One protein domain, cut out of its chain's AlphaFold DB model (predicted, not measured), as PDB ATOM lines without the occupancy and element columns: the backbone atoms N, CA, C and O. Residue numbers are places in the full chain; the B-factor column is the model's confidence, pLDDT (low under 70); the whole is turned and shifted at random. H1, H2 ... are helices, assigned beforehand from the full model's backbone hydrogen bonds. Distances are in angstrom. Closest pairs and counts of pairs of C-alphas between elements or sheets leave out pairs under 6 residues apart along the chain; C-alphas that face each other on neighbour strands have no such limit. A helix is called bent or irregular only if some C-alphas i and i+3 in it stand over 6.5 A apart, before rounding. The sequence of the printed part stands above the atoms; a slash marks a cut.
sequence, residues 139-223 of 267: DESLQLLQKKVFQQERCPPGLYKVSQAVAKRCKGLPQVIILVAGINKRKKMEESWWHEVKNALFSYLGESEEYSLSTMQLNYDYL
ATOM      1  N   ASP A 139     -21.090 -37.608 -29.086       96.69
ATOM      2  CA  ASP A 139     -20.527 -36.303 -29.438       96.69
ATOM      3  C   ASP A 139     -19.562 -35.797 -28.361       96.69
ATOM      4  O   ASP A 139     -18.444 -35.400 -28.686       96.69
ATOM      5  N   GLU A 140     -19.926 -35.893 -27.078       97.56
ATOM      6  CA  GLU A 140     -19.017 -35.569 -25.967       97.56
ATOM      7  C   GLU A 140     -17.781 -36.474 -25.969       97.56
ATOM      8  O   GLU A 140     -16.665 -36.016 -25.721       97.56
ATOM      9  N   SER A 141     -17.957 -37.754 -26.305       97.38
ATOM     10  CA  SER A 141     -16.858 -38.713 -26.417       97.38
ATOM     11  C   SER A 141     -15.881 -38.322 -27.521       97.38
ATOM     12  O   SER A 141     -14.665 -38.348 -27.319       97.38
ATOM     13  N   LEU A 142     -16.405 -37.931 -28.687       97.44
ATOM     14  CA  LEU A 142     -15.604 -37.456 -29.811       97.44
ATOM     15  C   LEU A 142     -14.877 -36.154 -29.465       97.44
ATOM     16  O   LEU A 142     -13.678 -36.036 -29.720       97.44
ATOM     17  N   GLN A 143     -15.580 -35.205 -28.846       96.75
ATOM     18  CA  GLN A 143     -15.005 -33.941 -28.400       96.75
ATOM     19  C   GLN A 143     -13.878 -34.165 -27.392       96.75
ATOM     20  O   GLN A 143     -12.802 -33.583 -27.537       96.75
ATOM     21  N   LEU A 144     -14.082 -35.035 -26.397       97.44
ATOM     22  CA  LEU A 144     -13.059 -35.372 -25.411       97.44
ATOM     23  C   LEU A 144     -11.841 -36.025 -26.074       97.44
ATOM     24  O   LEU A 144     -10.713 -35.611 -25.802       97.44
ATOM     25  N   LEU A 145     -12.059 -36.997 -26.964       97.38
ATOM     26  CA  LEU A 145     -10.990 -37.678 -27.695       97.38
ATOM     27  C   LEU A 145     -10.158 -36.683 -28.508       97.38
ATOM     28  O   LEU A 145      -8.940 -36.608 -28.346       97.38
ATOM     29  N   GLN A 146     -10.812 -35.873 -29.343       96.25
ATOM     30  CA  GLN A 146     -10.135 -34.895 -30.194       96.25
ATOM     31  C   GLN A 146      -9.406 -33.840 -29.360       96.25
ATOM     32  O   GLN A 146      -8.244 -33.549 -29.634       96.25
ATOM     33  N   LYS A 147     -10.027 -33.338 -28.288       95.81
ATOM     34  CA  LYS A 147      -9.387 -32.396 -27.362       95.81
ATOM     35  C   LYS A 147      -8.138 -32.991 -26.715       95.81
ATOM     36  O   LYS A 147      -7.145 -32.292 -26.543       95.81
ATOM     37  N   LYS A 148      -8.150 -34.273 -26.342       96.12
ATOM     38  CA  LYS A 148      -6.992 -34.923 -25.708       96.12
ATOM     39  C   LYS A 148      -5.875 -35.256 -26.703       96.12
ATOM     40  O   LYS A 148      -4.707 -35.153 -26.328       96.12
ATOM     41  N   VAL A 149      -6.209 -35.591 -27.951       96.31
ATOM     42  CA  VAL A 149      -5.225 -35.889 -29.006       96.31
ATOM     43  C   VAL A 149      -4.610 -34.618 -29.606       96.31
ATOM     44  O   VAL A 149      -3.387 -34.514 -29.697       96.31
ATOM     45  N   PHE A 150      -5.441 -33.650 -29.999       94.44
ATOM     46  CA  PHE A 150      -5.030 -32.455 -30.750       94.44
ATOM     47  C   PHE A 150      -4.826 -31.211 -29.874       94.44
ATOM     48  O   PHE A 150      -4.217 -30.241 -30.318       94.44
ATOM     49  N   GLN A 151      -5.255 -31.242 -28.608       89.94
ATOM     50  CA  GLN A 151      -5.138 -30.122 -27.670       89.94
ATOM     51  C   GLN A 151      -5.839 -28.856 -28.187       89.94
ATOM     52  O   GLN A 151      -7.066 -28.789 -28.160       89.94
ATOM     53  N   GLN A 152      -5.069 -27.849 -28.610       83.94
ATOM     54  CA  GLN A 152      -5.581 -26.593 -29.167       83.94
ATOM     55  C   GLN A 152      -5.745 -26.655 -30.694       83.94
ATOM     56  O   GLN A 152      -6.419 -25.806 -31.275       83.94
ATOM     57  N   GLU A 153      -5.143 -27.648 -31.354       87.69
ATOM     58  CA  GLU A 153      -5.273 -27.850 -32.794       87.69
ATOM     59  C   GLU A 153      -6.647 -28.446 -33.132       87.69
ATOM     60  O   GLU A 153      -7.245 -29.201 -32.360       87.69
ATOM     61  N   ARG A 154      -7.149 -28.137 -34.330       88.88
ATOM     62  CA  ARG A 154      -8.352 -28.788 -34.855       88.88
ATOM     63  C   ARG A 154      -8.002 -30.174 -35.388       88.88
ATOM     64  O   ARG A 154      -6.974 -30.349 -36.037       88.88
ATOM     65  N   CYS A 155      -8.899 -31.135 -35.173       90.94
ATOM     66  CA  CYS A 155      -8.817 -32.443 -35.817       90.94
ATOM     67  C   CYS A 155      -8.851 -32.267 -37.352       90.94
ATOM     68  O   CYS A 155      -9.782 -31.626 -37.856       90.94
ATOM     69  N   PRO A 156      -7.873 -32.805 -38.104       92.75
ATOM     70  CA  PRO A 156      -7.881 -32.756 -39.561       92.75
ATOM     71  C   PRO A 156      -9.150 -33.398 -40.148       92.75
ATOM     72  O   PRO A 156      -9.552 -34.466 -39.680       92.75
ATOM     73  N   PRO A 157      -9.760 -32.830 -41.210       92.06
ATOM     74  CA  PRO A 157     -10.996 -33.365 -41.792       92.06
ATOM     75  C   PRO A 157     -10.911 -34.844 -42.200       92.06
ATOM     76  O   PRO A 157     -11.877 -35.582 -42.013       92.06
ATOM     77  N   GLY A 158      -9.749 -35.292 -42.693       92.88
ATOM     78  CA  GLY A 158      -9.513 -36.697 -43.055       92.88
ATOM     79  C   GLY A 158      -9.635 -37.658 -41.867       92.88
ATOM     80  O   GLY A 158     -10.166 -38.752 -42.007       92.88
ATOM     81  N   LEU A 159      -9.270 -37.215 -40.661       95.88
ATOM     82  CA  LEU A 159      -9.312 -38.038 -39.450       95.88
ATOM     83  C   LEU A 159     -10.661 -37.986 -38.722       95.88
ATOM     84  O   LEU A 159     -10.872 -38.701 -37.739       95.88
ATOM     85  N   TYR A 160     -11.606 -37.163 -39.182       95.06
ATOM     86  CA  TYR A 160     -12.891 -36.995 -38.506       95.06
ATOM     87  C   TYR A 160     -13.666 -38.318 -38.403       95.06
ATOM     88  O   TYR A 160     -14.105 -38.701 -37.319       95.06
ATOM     89  N   LYS A 161     -13.777 -39.065 -39.508       96.62
ATOM     90  CA  LYS A 161     -14.529 -40.331 -39.539       96.62
ATOM     91  C   LYS A 161     -13.890 -41.408 -38.662       96.62
ATOM     92  O   LYS A 161     -14.595 -42.072 -37.901       96.62
ATOM     93  N   VAL A 162     -12.569 -41.579 -38.739       96.62
ATOM     94  CA  VAL A 162     -11.873 -42.594 -37.934       96.62
ATOM     95  C   VAL A 162     -11.864 -42.221 -36.448       96.62
ATOM     96  O   VAL A 162     -12.114 -43.084 -35.607       96.62
ATOM     97  N   SER A 163     -11.701 -40.936 -36.107       96.44
ATOM     98  CA  SER A 163     -11.780 -40.468 -34.716       96.44
ATOM     99  C   SER A 163     -13.175 -40.668 -34.119       96.44
ATOM    100  O   SER A 163     -13.287 -41.129 -32.985       96.44
ATOM    101  N   GLN A 164     -14.242 -40.442 -34.894       97.00
ATOM    102  CA  GLN A 164     -15.612 -40.768 -34.489       97.00
ATOM    103  C   GLN A 164     -15.797 -42.270 -34.235       97.00
ATOM    104  O   GLN A 164     -16.394 -42.658 -33.229       97.00
ATOM    105  N   ALA A 165     -15.264 -43.129 -35.108       95.56
ATOM    106  CA  ALA A 165     -15.347 -44.576 -34.932       95.56
ATOM    107  C   ALA A 165     -14.597 -45.054 -33.674       95.56
ATOM    108  O   ALA A 165     -15.110 -45.897 -32.936       95.56
ATOM    109  N   VAL A 166     -13.417 -44.489 -33.401       95.12
ATOM    110  CA  VAL A 166     -12.644 -44.762 -32.180       95.12
ATOM    111  C   VAL A 166     -13.395 -44.289 -30.934       95.12
ATOM    112  O   VAL A 166     -13.564 -45.069 -29.997       95.12
ATOM    113  N   ALA A 167     -13.922 -43.061 -30.933       95.56
ATOM    114  CA  ALA A 167     -14.701 -42.522 -29.816       95.56
ATOM    115  C   ALA A 167     -15.930 -43.388 -29.507       95.56
ATOM    116  O   ALA A 167     -16.182 -43.731 -28.354       95.56
ATOM    117  N   LYS A 168     -16.653 -43.828 -30.543       93.25
ATOM    118  CA  LYS A 168     -17.788 -44.746 -30.391       93.25
ATOM    119  C   LYS A 168     -17.366 -46.081 -29.773       93.25
ATOM    120  O   LYS A 168     -18.098 -46.632 -28.951       93.25
ATOM    121  N   ARG A 169     -16.183 -46.600 -30.125       89.62
ATOM    122  CA  ARG A 169     -15.664 -47.852 -29.551       89.62
ATOM    123  C   ARG A 169     -15.356 -47.727 -28.059       89.62
ATOM    124  O   ARG A 169     -15.441 -48.750 -27.385       89.62
ATOM    125  N   CYS A 170     -15.107 -46.506 -27.566       89.75
ATOM    126  CA  CYS A 170     -14.865 -46.177 -26.155       89.75
ATOM    127  C   CYS A 170     -16.130 -46.230 -25.261       89.75
ATOM    128  O   CYS A 170     -16.032 -46.007 -24.056       89.75
ATOM    129  N   LYS A 171     -17.320 -46.487 -25.838       89.38
ATOM    130  CA  LYS A 171     -18.609 -46.662 -25.130       89.38
ATOM    131  C   LYS A 171     -18.951 -45.545 -24.121       89.38
ATOM    132  O   LYS A 171     -19.600 -45.798 -23.113       89.38
ATOM    133  N   GLY A 172     -18.511 -44.313 -24.375       91.25
ATOM    134  CA  GLY A 172     -18.814 -43.172 -23.508       91.25
ATOM    135  C   GLY A 172     -18.067 -43.144 -22.173       91.25
ATOM    136  O   GLY A 172     -18.390 -42.316 -21.327       91.25
ATOM    137  N   LEU A 173     -17.069 -44.012 -21.960       90.50
ATOM    138  CA  LEU A 173     -16.277 -44.044 -20.729       90.50
ATOM    139  C   LEU A 173     -15.127 -43.021 -20.789       90.50
ATOM    140  O   LEU A 173     -14.176 -43.230 -21.550       90.50
ATOM    141  N   PRO A 174     -15.142 -41.948 -19.967       92.19
ATOM    142  CA  PRO A 174     -14.129 -40.891 -20.036       92.19
ATOM    143  C   PRO A 174     -12.695 -41.407 -19.865       92.19
ATOM    144  O   PRO A 174     -11.790 -40.970 -20.573       92.19
ATOM    145  N   GLN A 175     -12.490 -42.360 -18.949       86.94
ATOM    146  CA  GLN A 175     -11.171 -42.931 -18.663       86.94
ATOM    147  C   GLN A 175     -10.592 -43.656 -19.884       86.94
ATOM    148  O   GLN A 175      -9.446 -43.413 -20.258       86.94
ATOM    149  N   VAL A 176     -11.401 -44.473 -20.562       88.94
ATOM    150  CA  VAL A 176     -10.971 -45.185 -21.773       88.94
ATOM    151  C   VAL A 176     -10.677 -44.215 -22.908       88.94
ATOM    152  O   VAL A 176      -9.657 -44.352 -23.576       88.94
ATOM    153  N   ILE A 177     -11.501 -43.180 -23.080       93.31
ATOM    154  CA  ILE A 177     -11.270 -42.150 -24.100       93.31
ATOM    155  C   ILE A 177      -9.920 -41.455 -23.886       93.31
ATOM    156  O   ILE A 177      -9.178 -41.246 -24.844       93.31
ATOM    157  N   ILE A 178      -9.583 -41.103 -22.641       92.50
ATOM    158  CA  ILE A 178      -8.316 -40.433 -22.306       92.50
ATOM    159  C   ILE A 178      -7.118 -41.342 -22.586       92.50
ATOM    160  O   ILE A 178      -6.127 -40.891 -23.158       92.50
ATOM    161  N   LEU A 179      -7.220 -42.613 -22.209       90.50
ATOM    162  CA  LEU A 179      -6.193 -43.617 -22.455       90.50
ATOM    163  C   LEU A 179      -5.949 -43.810 -23.964       90.50
ATOM    164  O   LEU A 179      -4.840 -43.625 -24.465       90.50
ATOM    165  N   VAL A 180      -7.019 -44.035 -24.728       92.44
ATOM    166  CA  VAL A 180      -6.971 -44.147 -26.195       92.44
ATOM    167  C   VAL A 180      -6.425 -42.876 -26.853       92.44
ATOM    168  O   VAL A 180      -5.654 -42.954 -27.813       92.44
ATOM    169  N   ALA A 181      -6.764 -41.696 -26.328       94.31
ATOM    170  CA  ALA A 181      -6.179 -40.442 -26.788       94.31
ATOM    171  C   ALA A 181      -4.656 -40.413 -26.583       94.31
ATOM    172  O   ALA A 181      -3.928 -39.959 -27.466       94.31
ATOM    173  N   GLY A 182      -4.169 -40.917 -25.445       92.00
ATOM    174  CA  GLY A 182      -2.743 -41.041 -25.144       92.00
ATOM    175  C   GLY A 182      -1.994 -41.920 -26.149       92.00
ATOM    176  O   GLY A 182      -0.913 -41.538 -26.604       92.00
ATOM    177  N   ILE A 183      -2.593 -43.044 -26.559       91.56
ATOM    178  CA  ILE A 183      -2.049 -43.924 -27.608       91.56
ATOM    179  C   ILE A 183      -2.013 -43.191 -28.959       91.56
ATOM    180  O   ILE A 183      -0.969 -43.122 -29.613       91.56
ATOM    181  N   ASN A 184      -3.134 -42.589 -29.369       93.19
ATOM    182  CA  ASN A 184      -3.251 -41.917 -30.668       93.19
ATOM    183  C   ASN A 184      -2.373 -40.669 -30.795       93.19
ATOM    184  O   ASN A 184      -1.945 -40.336 -31.897       93.19
ATOM    185  N   LYS A 185      -2.040 -39.997 -29.687       91.81
ATOM    186  CA  LYS A 185      -1.228 -38.772 -29.695       91.81
ATOM    187  C   LYS A 185       0.136 -38.940 -30.379       91.81
ATOM    188  O   LYS A 185       0.644 -37.979 -30.951       91.81
ATOM    189  N   ARG A 186       0.717 -40.143 -30.354       85.31
ATOM    190  CA  ARG A 186       2.059 -40.422 -30.902       85.31
ATOM    191  C   ARG A 186       2.122 -40.378 -32.420       85.31
ATOM    192  O   ARG A 186       3.107 -39.919 -32.980       85.31
ATOM    193  N   LYS A 187       1.055 -40.840 -33.063       91.19
ATOM    194  CA  LYS A 187       0.902 -40.891 -34.518       91.19
ATOM    195  C   LYS A 187      -0.401 -40.195 -34.910       91.19
ATOM    196  O   LYS A 187      -1.180 -40.686 -35.719       91.19
ATOM    197  N   LYS A 188      -0.649 -39.023 -34.301       91.81
ATOM    198  CA  LYS A 188      -1.948 -38.328 -34.370       91.81
ATOM    199  C   LYS A 188      -2.401 -37.988 -35.790       91.81
ATOM    200  O   LYS A 188      -3.601 -37.874 -35.997       91.81
ATOM    201  N   MET A 189      -1.469 -37.856 -36.741       94.62
ATOM    202  CA  MET A 189      -1.746 -37.519 -38.146       94.62
ATOM    203  C   MET A 189      -1.882 -38.739 -39.077       94.62
ATOM    204  O   MET A 189      -2.214 -38.565 -40.245       94.62
ATOM    205  N   GLU A 190      -1.631 -39.958 -38.597       95.50
ATOM    206  CA  GLU A 190      -1.574 -41.167 -39.425       95.50
ATOM    207  C   GLU A 190      -2.901 -41.942 -39.371       95.50
ATOM    208  O   GLU A 190      -3.175 -42.633 -38.398       95.50
ATOM    209  N   GLU A 191      -3.743 -41.863 -40.406       95.69
ATOM    210  CA  GLU A 191      -5.071 -42.509 -40.404       95.69
ATOM    211  C   GLU A 191      -5.014 -44.036 -40.191       95.69
ATOM    212  O   GLU A 191      -5.821 -44.576 -39.429       95.69
ATOM    213  N   SER A 192      -4.032 -44.730 -40.785       96.12
ATOM    214  CA  SER A 192      -3.798 -46.172 -40.583       96.12
ATOM    215  C   SER A 192      -3.618 -46.525 -39.109       96.12
ATOM    216  O   SER A 192      -4.221 -47.487 -38.632       96.12
ATOM    217  N   TRP A 193      -2.893 -45.696 -38.357       95.06
ATOM    218  CA  TRP A 193      -2.700 -45.885 -36.921       95.06
ATOM    219  C   TRP A 193      -4.017 -45.833 -36.142       95.06
ATOM    220  O   TRP A 193      -4.277 -46.673 -35.281       95.06
ATOM    221  N   TRP A 194      -4.900 -44.888 -36.468       95.88
ATOM    222  CA  TRP A 194      -6.215 -44.812 -35.826       95.88
ATOM    223  C   TRP A 194      -7.057 -46.063 -36.108       95.88
ATOM    224  O   TRP A 194      -7.803 -46.516 -35.235       95.88
ATOM    225  N   HIS A 195      -6.937 -46.639 -37.307       94.62
ATOM    226  CA  HIS A 195      -7.581 -47.908 -37.642       94.62
ATOM    227  C   HIS A 195      -7.003 -49.085 -36.852       94.62
ATOM    228  O   HIS A 195      -7.781 -49.906 -36.364       94.62
ATOM    229  N   GLU A 196      -5.682 -49.149 -36.679       92.88
ATOM    230  CA  GLU A 196      -5.021 -50.154 -35.838       92.88
ATOM    231  C   GLU A 196      -5.509 -50.071 -34.391       92.88
ATOM    232  O   GLU A 196      -6.001 -51.064 -33.857       92.88
ATOM    233  N   VAL A 197      -5.493 -48.878 -33.787       91.19
ATOM    234  CA  VAL A 197      -5.976 -48.663 -32.413       91.19
ATOM    235  C   VAL A 197      -7.454 -49.030 -32.284       91.19
ATOM    236  O   VAL A 197      -7.847 -49.693 -31.325       91.19
ATOM    237  N   LYS A 198      -8.291 -48.665 -33.261       91.12
ATOM    238  CA  LYS A 198      -9.711 -49.057 -33.292       91.12
ATOM    239  C   LYS A 198      -9.886 -50.581 -33.299       91.12
ATOM    240  O   LYS A 198     -10.775 -51.096 -32.621       91.12
ATOM    241  N   ASN A 199      -9.083 -51.289 -34.089       88.56
ATOM    242  CA  ASN A 199      -9.155 -52.743 -34.215       88.56
ATOM    243  C   ASN A 199      -8.589 -53.443 -32.972       88.56
ATOM    244  O   ASN A 199      -9.168 -54.424 -32.519       88.56
ATOM    245  N   ALA A 200      -7.536 -52.902 -32.363       85.00
ATOM    246  CA  ALA A 200      -7.002 -53.408 -31.105       85.00
ATOM    247  C   ALA A 200      -7.998 -53.195 -29.953       85.00
ATOM    248  O   ALA A 200      -8.281 -54.109 -29.187       85.00
ATOM    249  N   LEU A 201      -8.679 -52.046 -29.895       82.00
ATOM    250  CA  LEU A 201      -9.828 -51.887 -29.001       82.00
ATOM    251  C   LEU A 201     -10.890 -52.961 -29.267       82.00
ATOM    252  O   LEU A 201     -11.538 -53.423 -28.341       82.00
ATOM    253  N   PHE A 202     -11.079 -53.407 -30.511       73.69
ATOM    254  CA  PHE A 202     -12.008 -54.501 -30.771       73.69
ATOM    255  C   PHE A 202     -11.558 -55.840 -30.174       73.69
ATOM    256  O   PHE A 202     -12.402 -56.524 -29.601       73.69
ATOM    257  N   SER A 203     -10.273 -56.187 -30.271       69.94
ATOM    258  CA  SER A 203      -9.746 -57.456 -29.755       69.94
ATOM    259  C   SER A 203      -9.675 -57.504 -28.230       69.94
ATOM    260  O   SER A 203     -10.001 -58.532 -27.647       69.94
ATOM    261  N   TYR A 204      -9.292 -56.402 -27.582       64.81
ATOM    262  CA  TYR A 204      -9.161 -56.335 -26.123       64.81
ATOM    263  C   TYR A 204     -10.516 -56.220 -25.419       64.81
ATOM    264  O   TYR A 204     -10.698 -56.774 -24.342       64.81
ATOM    265  N   LEU A 205     -11.483 -55.518 -26.017       63.56
ATOM    266  CA  LEU A 205     -12.718 -55.158 -25.314       63.56
ATOM    267  C   LEU A 205     -13.801 -56.245 -25.297       63.56
ATOM    268  O   LEU A 205     -14.824 -55.987 -24.669       63.56
ATOM    269  N   GLY A 206     -13.617 -57.384 -25.983       56.62
ATOM    270  CA  GLY A 206     -14.542 -58.532 -25.991       56.62
ATOM    271  C   GLY A 206     -16.046 -58.184 -25.981       56.62
ATOM    272  O   GLY A 206     -16.471 -57.113 -26.423       56.62
ATOM    273  N   GLU A 207     -16.867 -59.098 -25.462       54.59
ATOM    274  CA  GLU A 207     -18.248 -58.824 -25.021       54.59
ATOM    275  C   GLU A 207     -18.352 -58.707 -23.483       54.59
ATOM    276  O   GLU A 207     -19.454 -58.613 -22.954       54.59
ATOM    277  N   SER A 208     -17.229 -58.708 -22.751       52.81
ATOM    278  CA  SER A 208     -17.217 -58.768 -21.280       52.81
ATOM    279  C   SER A 208     -17.148 -57.395 -20.589       52.81
ATOM    280  O   SER A 208     -16.800 -56.371 -21.183       52.81
ATOM    281  N   GLU A 209     -17.492 -57.398 -19.297       53.72
ATOM    282  CA  GLU A 209     -17.546 -56.236 -18.395       53.72
ATOM    283  C   GLU A 209     -16.162 -55.723 -17.936       53.72
ATOM    284  O   GLU A 209     -16.072 -54.642 -17.354       53.72
ATOM    285  N   GLU A 210     -15.058 -56.412 -18.257       62.88
ATOM    286  CA  GLU A 210     -13.681 -56.017 -17.888       62.88
ATOM    287  C   GLU A 210     -13.078 -54.965 -18.836       62.88
ATOM    288  O   GLU A 210     -11.929 -55.016 -19.291       62.88
ATOM    289  N   TYR A 211     -13.888 -53.962 -19.140       64.25
ATOM    290  CA  TYR A 211     -13.583 -52.900 -20.089       64.25
ATOM    291  C   TYR A 211     -12.384 -52.031 -19.657       64.25
ATOM    292  O   TYR A 211     -11.665 -51.474 -20.491       64.25
ATOM    293  N   SER A 212     -12.146 -51.914 -18.346       65.19
ATOM    294  CA  SER A 212     -11.045 -51.131 -17.776       65.19
ATOM    295  C   SER A 212      -9.696 -51.846 -17.881       65.19
ATOM    296  O   SER A 212      -8.740 -51.242 -18.361       65.19
ATOM    297  N   LEU A 213      -9.620 -53.124 -17.492       69.88
ATOM    298  CA  LEU A 213      -8.379 -53.912 -17.479       69.88
ATOM    299  C   LEU A 213      -7.828 -54.123 -18.888       69.88
ATOM    300  O   LEU A 213      -6.657 -53.861 -19.150       69.88
ATOM    301  N   SER A 214      -8.702 -54.503 -19.815       73.44
ATOM    302  CA  SER A 214      -8.369 -54.672 -21.230       73.44
ATOM    303  C   SER A 214      -7.832 -53.381 -21.864       73.44
ATOM    304  O   SER A 214      -6.832 -53.397 -22.583       73.44
ATOM    305  N   THR A 215      -8.431 -52.230 -21.538       73.00
ATOM    306  CA  THR A 215      -7.923 -50.922 -21.973       73.00
ATOM    307  C   THR A 215      -6.585 -50.584 -21.309       73.00
ATOM    308  O   THR A 215      -5.693 -50.058 -21.976       73.00
ATOM    309  N   MET A 216      -6.405 -50.870 -20.017       77.69
ATOM    310  CA  MET A 216      -5.130 -50.644 -19.324       77.69
ATOM    311  C   MET A 216      -4.001 -51.467 -19.949       77.69
ATOM    312  O   MET A 216      -2.936 -50.915 -20.225       77.69
ATOM    313  N   GLN A 217      -4.258 -52.740 -20.252       83.81
ATOM    314  CA  GLN A 217      -3.298 -53.613 -20.920       83.81
ATOM    315  C   GLN A 217      -2.921 -53.075 -22.303       83.81
ATOM    316  O   GLN A 217      -1.740 -52.913 -22.590       83.81
ATOM    317  N   LEU A 218      -3.905 -52.668 -23.109       82.81
ATOM    318  CA  LEU A 218      -3.658 -52.022 -24.398       82.81
ATOM    319  C   LEU A 218      -2.720 -50.808 -24.265       82.81
ATOM    320  O   LEU A 218      -1.795 -50.625 -25.053       82.81
ATOM    321  N   ASN A 219      -2.932 -49.966 -23.251       83.25
ATOM    322  CA  ASN A 219      -2.095 -48.785 -23.024       83.25
ATOM    323  C   ASN A 219      -0.673 -49.146 -22.603       83.25
ATOM    324  O   ASN A 219       0.269 -48.470 -23.021       83.25
ATOM    325  N   TYR A 220      -0.529 -50.198 -21.803       88.19
ATOM    326  CA  TYR A 220       0.760 -50.740 -21.403       88.19
ATOM    327  C   TYR A 220       1.531 -51.320 -22.599       88.19
ATOM    328  O   TYR A 220       2.708 -51.004 -22.792       88.19
ATOM    329  N   ASP A 221       0.856 -52.088 -23.454       87.88
ATOM    330  CA  ASP A 221       1.455 -52.705 -24.641       87.88
ATOM    331  C   ASP A 221       1.941 -51.640 -25.625       87.88
ATOM    332  O   ASP A 221       3.051 -51.721 -26.154       87.88
ATOM    333  N   TYR A 222       1.168 -50.565 -25.784       86.94
ATOM    334  CA  TYR A 222       1.590 -49.419 -26.574       86.94
ATOM    335  C   TYR A 222       2.568 -48.490 -25.850       86.94
ATOM    336  O   TYR A 222       3.025 -47.550 -26.483       86.94
ATOM    337  N   LEU A 223       2.923 -48.652 -24.573       88.44
ATOM    338  CA  LEU A 223       3.882 -47.778 -23.873       88.44
ATOM    339  C   LEU A 223       5.313 -47.948 -24.439       88.44
ATOM    340  O   LEU A 223       5.678 -49.072 -24.776       88.44
TER     341      LEU A 223
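This is residues 139 to 223 of the 267 residues of the protein "NB-ARC domain-containing protein" of Capsicum annuum (UniProt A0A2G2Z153). Two layers of helices face each other: H1, H3 and H5 run the same way in a curved row with H3 in its middle, and H2 and H4 lie side by side over them, running against that row. The link from H1 to H2 and the link from H4 to H5 lie at the two ends of the longest axis. There are 85 residues printed with five named helices, H1 to H5 in order along the chain, and no named strand: the class is all helix. The whole is compact, with a radius of gyration of the C-alphas of 11.7 A, and spans 33 by 23 by 18 A.

Start with H1, residues 139 to 150, and look across to H2, residues 157 to 169. They touch, by residues 141 to 146 of H1 and 163 to 168 of H2 alone; their closest C-alphas, of Leu 142 and Ala 167, are 5.1 A apart, and they run opposite ways at a steep tilt of 60 degrees. Go on to H3, residues 174 to 187, which touches H1 and runs the same way, at a tilt of 37 degrees, only just steep; the closest C-alphas, of Val 149 and Lys 185, are 5.0 A apart. H2 and H3 are close but not clearly touching, with the C-alphas of Ala 167 and Ile 177 closest at 6.7 A. Next find H4, residues 191 to 204, which forms a helical hairpin with H3, at a steep tilt of 40 degrees; H4 touches H3 with residues 193 to 197 alone, and the closest C-alphas, of Lys 187 and Trp 193, are 6.6 A apart. H4 also touches H2, the same way at a shallow tilt of 5 degrees, with the C-alphas of Val 166 and Lys 198 closest at 5.3 A. H2, H3 and H4 form an up and down bundle, each helix running against the one before it. H5, residues 211 to 221, touches H3, the same way at a shallow tilt of 22 degrees, with the C-alphas of Val 176 and Thr 215 closest at 6.5 A. H4 touches H5 with residues 200 to 204 alone, where the closest C-alphas, of Tyr 204 and Ser 214, are 5.2 A apart. H1 is apart from H4 and H5, and H2 is apart from H5. In H1, H4 and H5 every O i to N i+4 pair is within hydrogen-bond range; in H2 it is 7 of 9 and in H3 8 of 10.

Find C-alpha 139 at (-20.527, -36.303, -29.438); from there H1 runs 16.0 A to C-alpha 150. H2 runs 19.5 A and is irregular: C-alphas 158 and 161 are 7.1 A apart. H3 begins at C-alpha 174, (-14.129, -40.891, -20.036), and runs 20.9 A. H4 runs 20.3 A, and H5 runs 15.7 A to C-alpha 221 at (1.455, -52.705, -24.641).

The two C-alphas farthest apart, of Gln 152 and Ser 208, are 35.1 A apart. The printed part has no cut and no long link; the links from H2 to H3 and from H3 to H4 are tight. Look at the B-factor column for residues 203 to 213: there the model's pLDDT is under 70, while the mean of the printed part is 87.4.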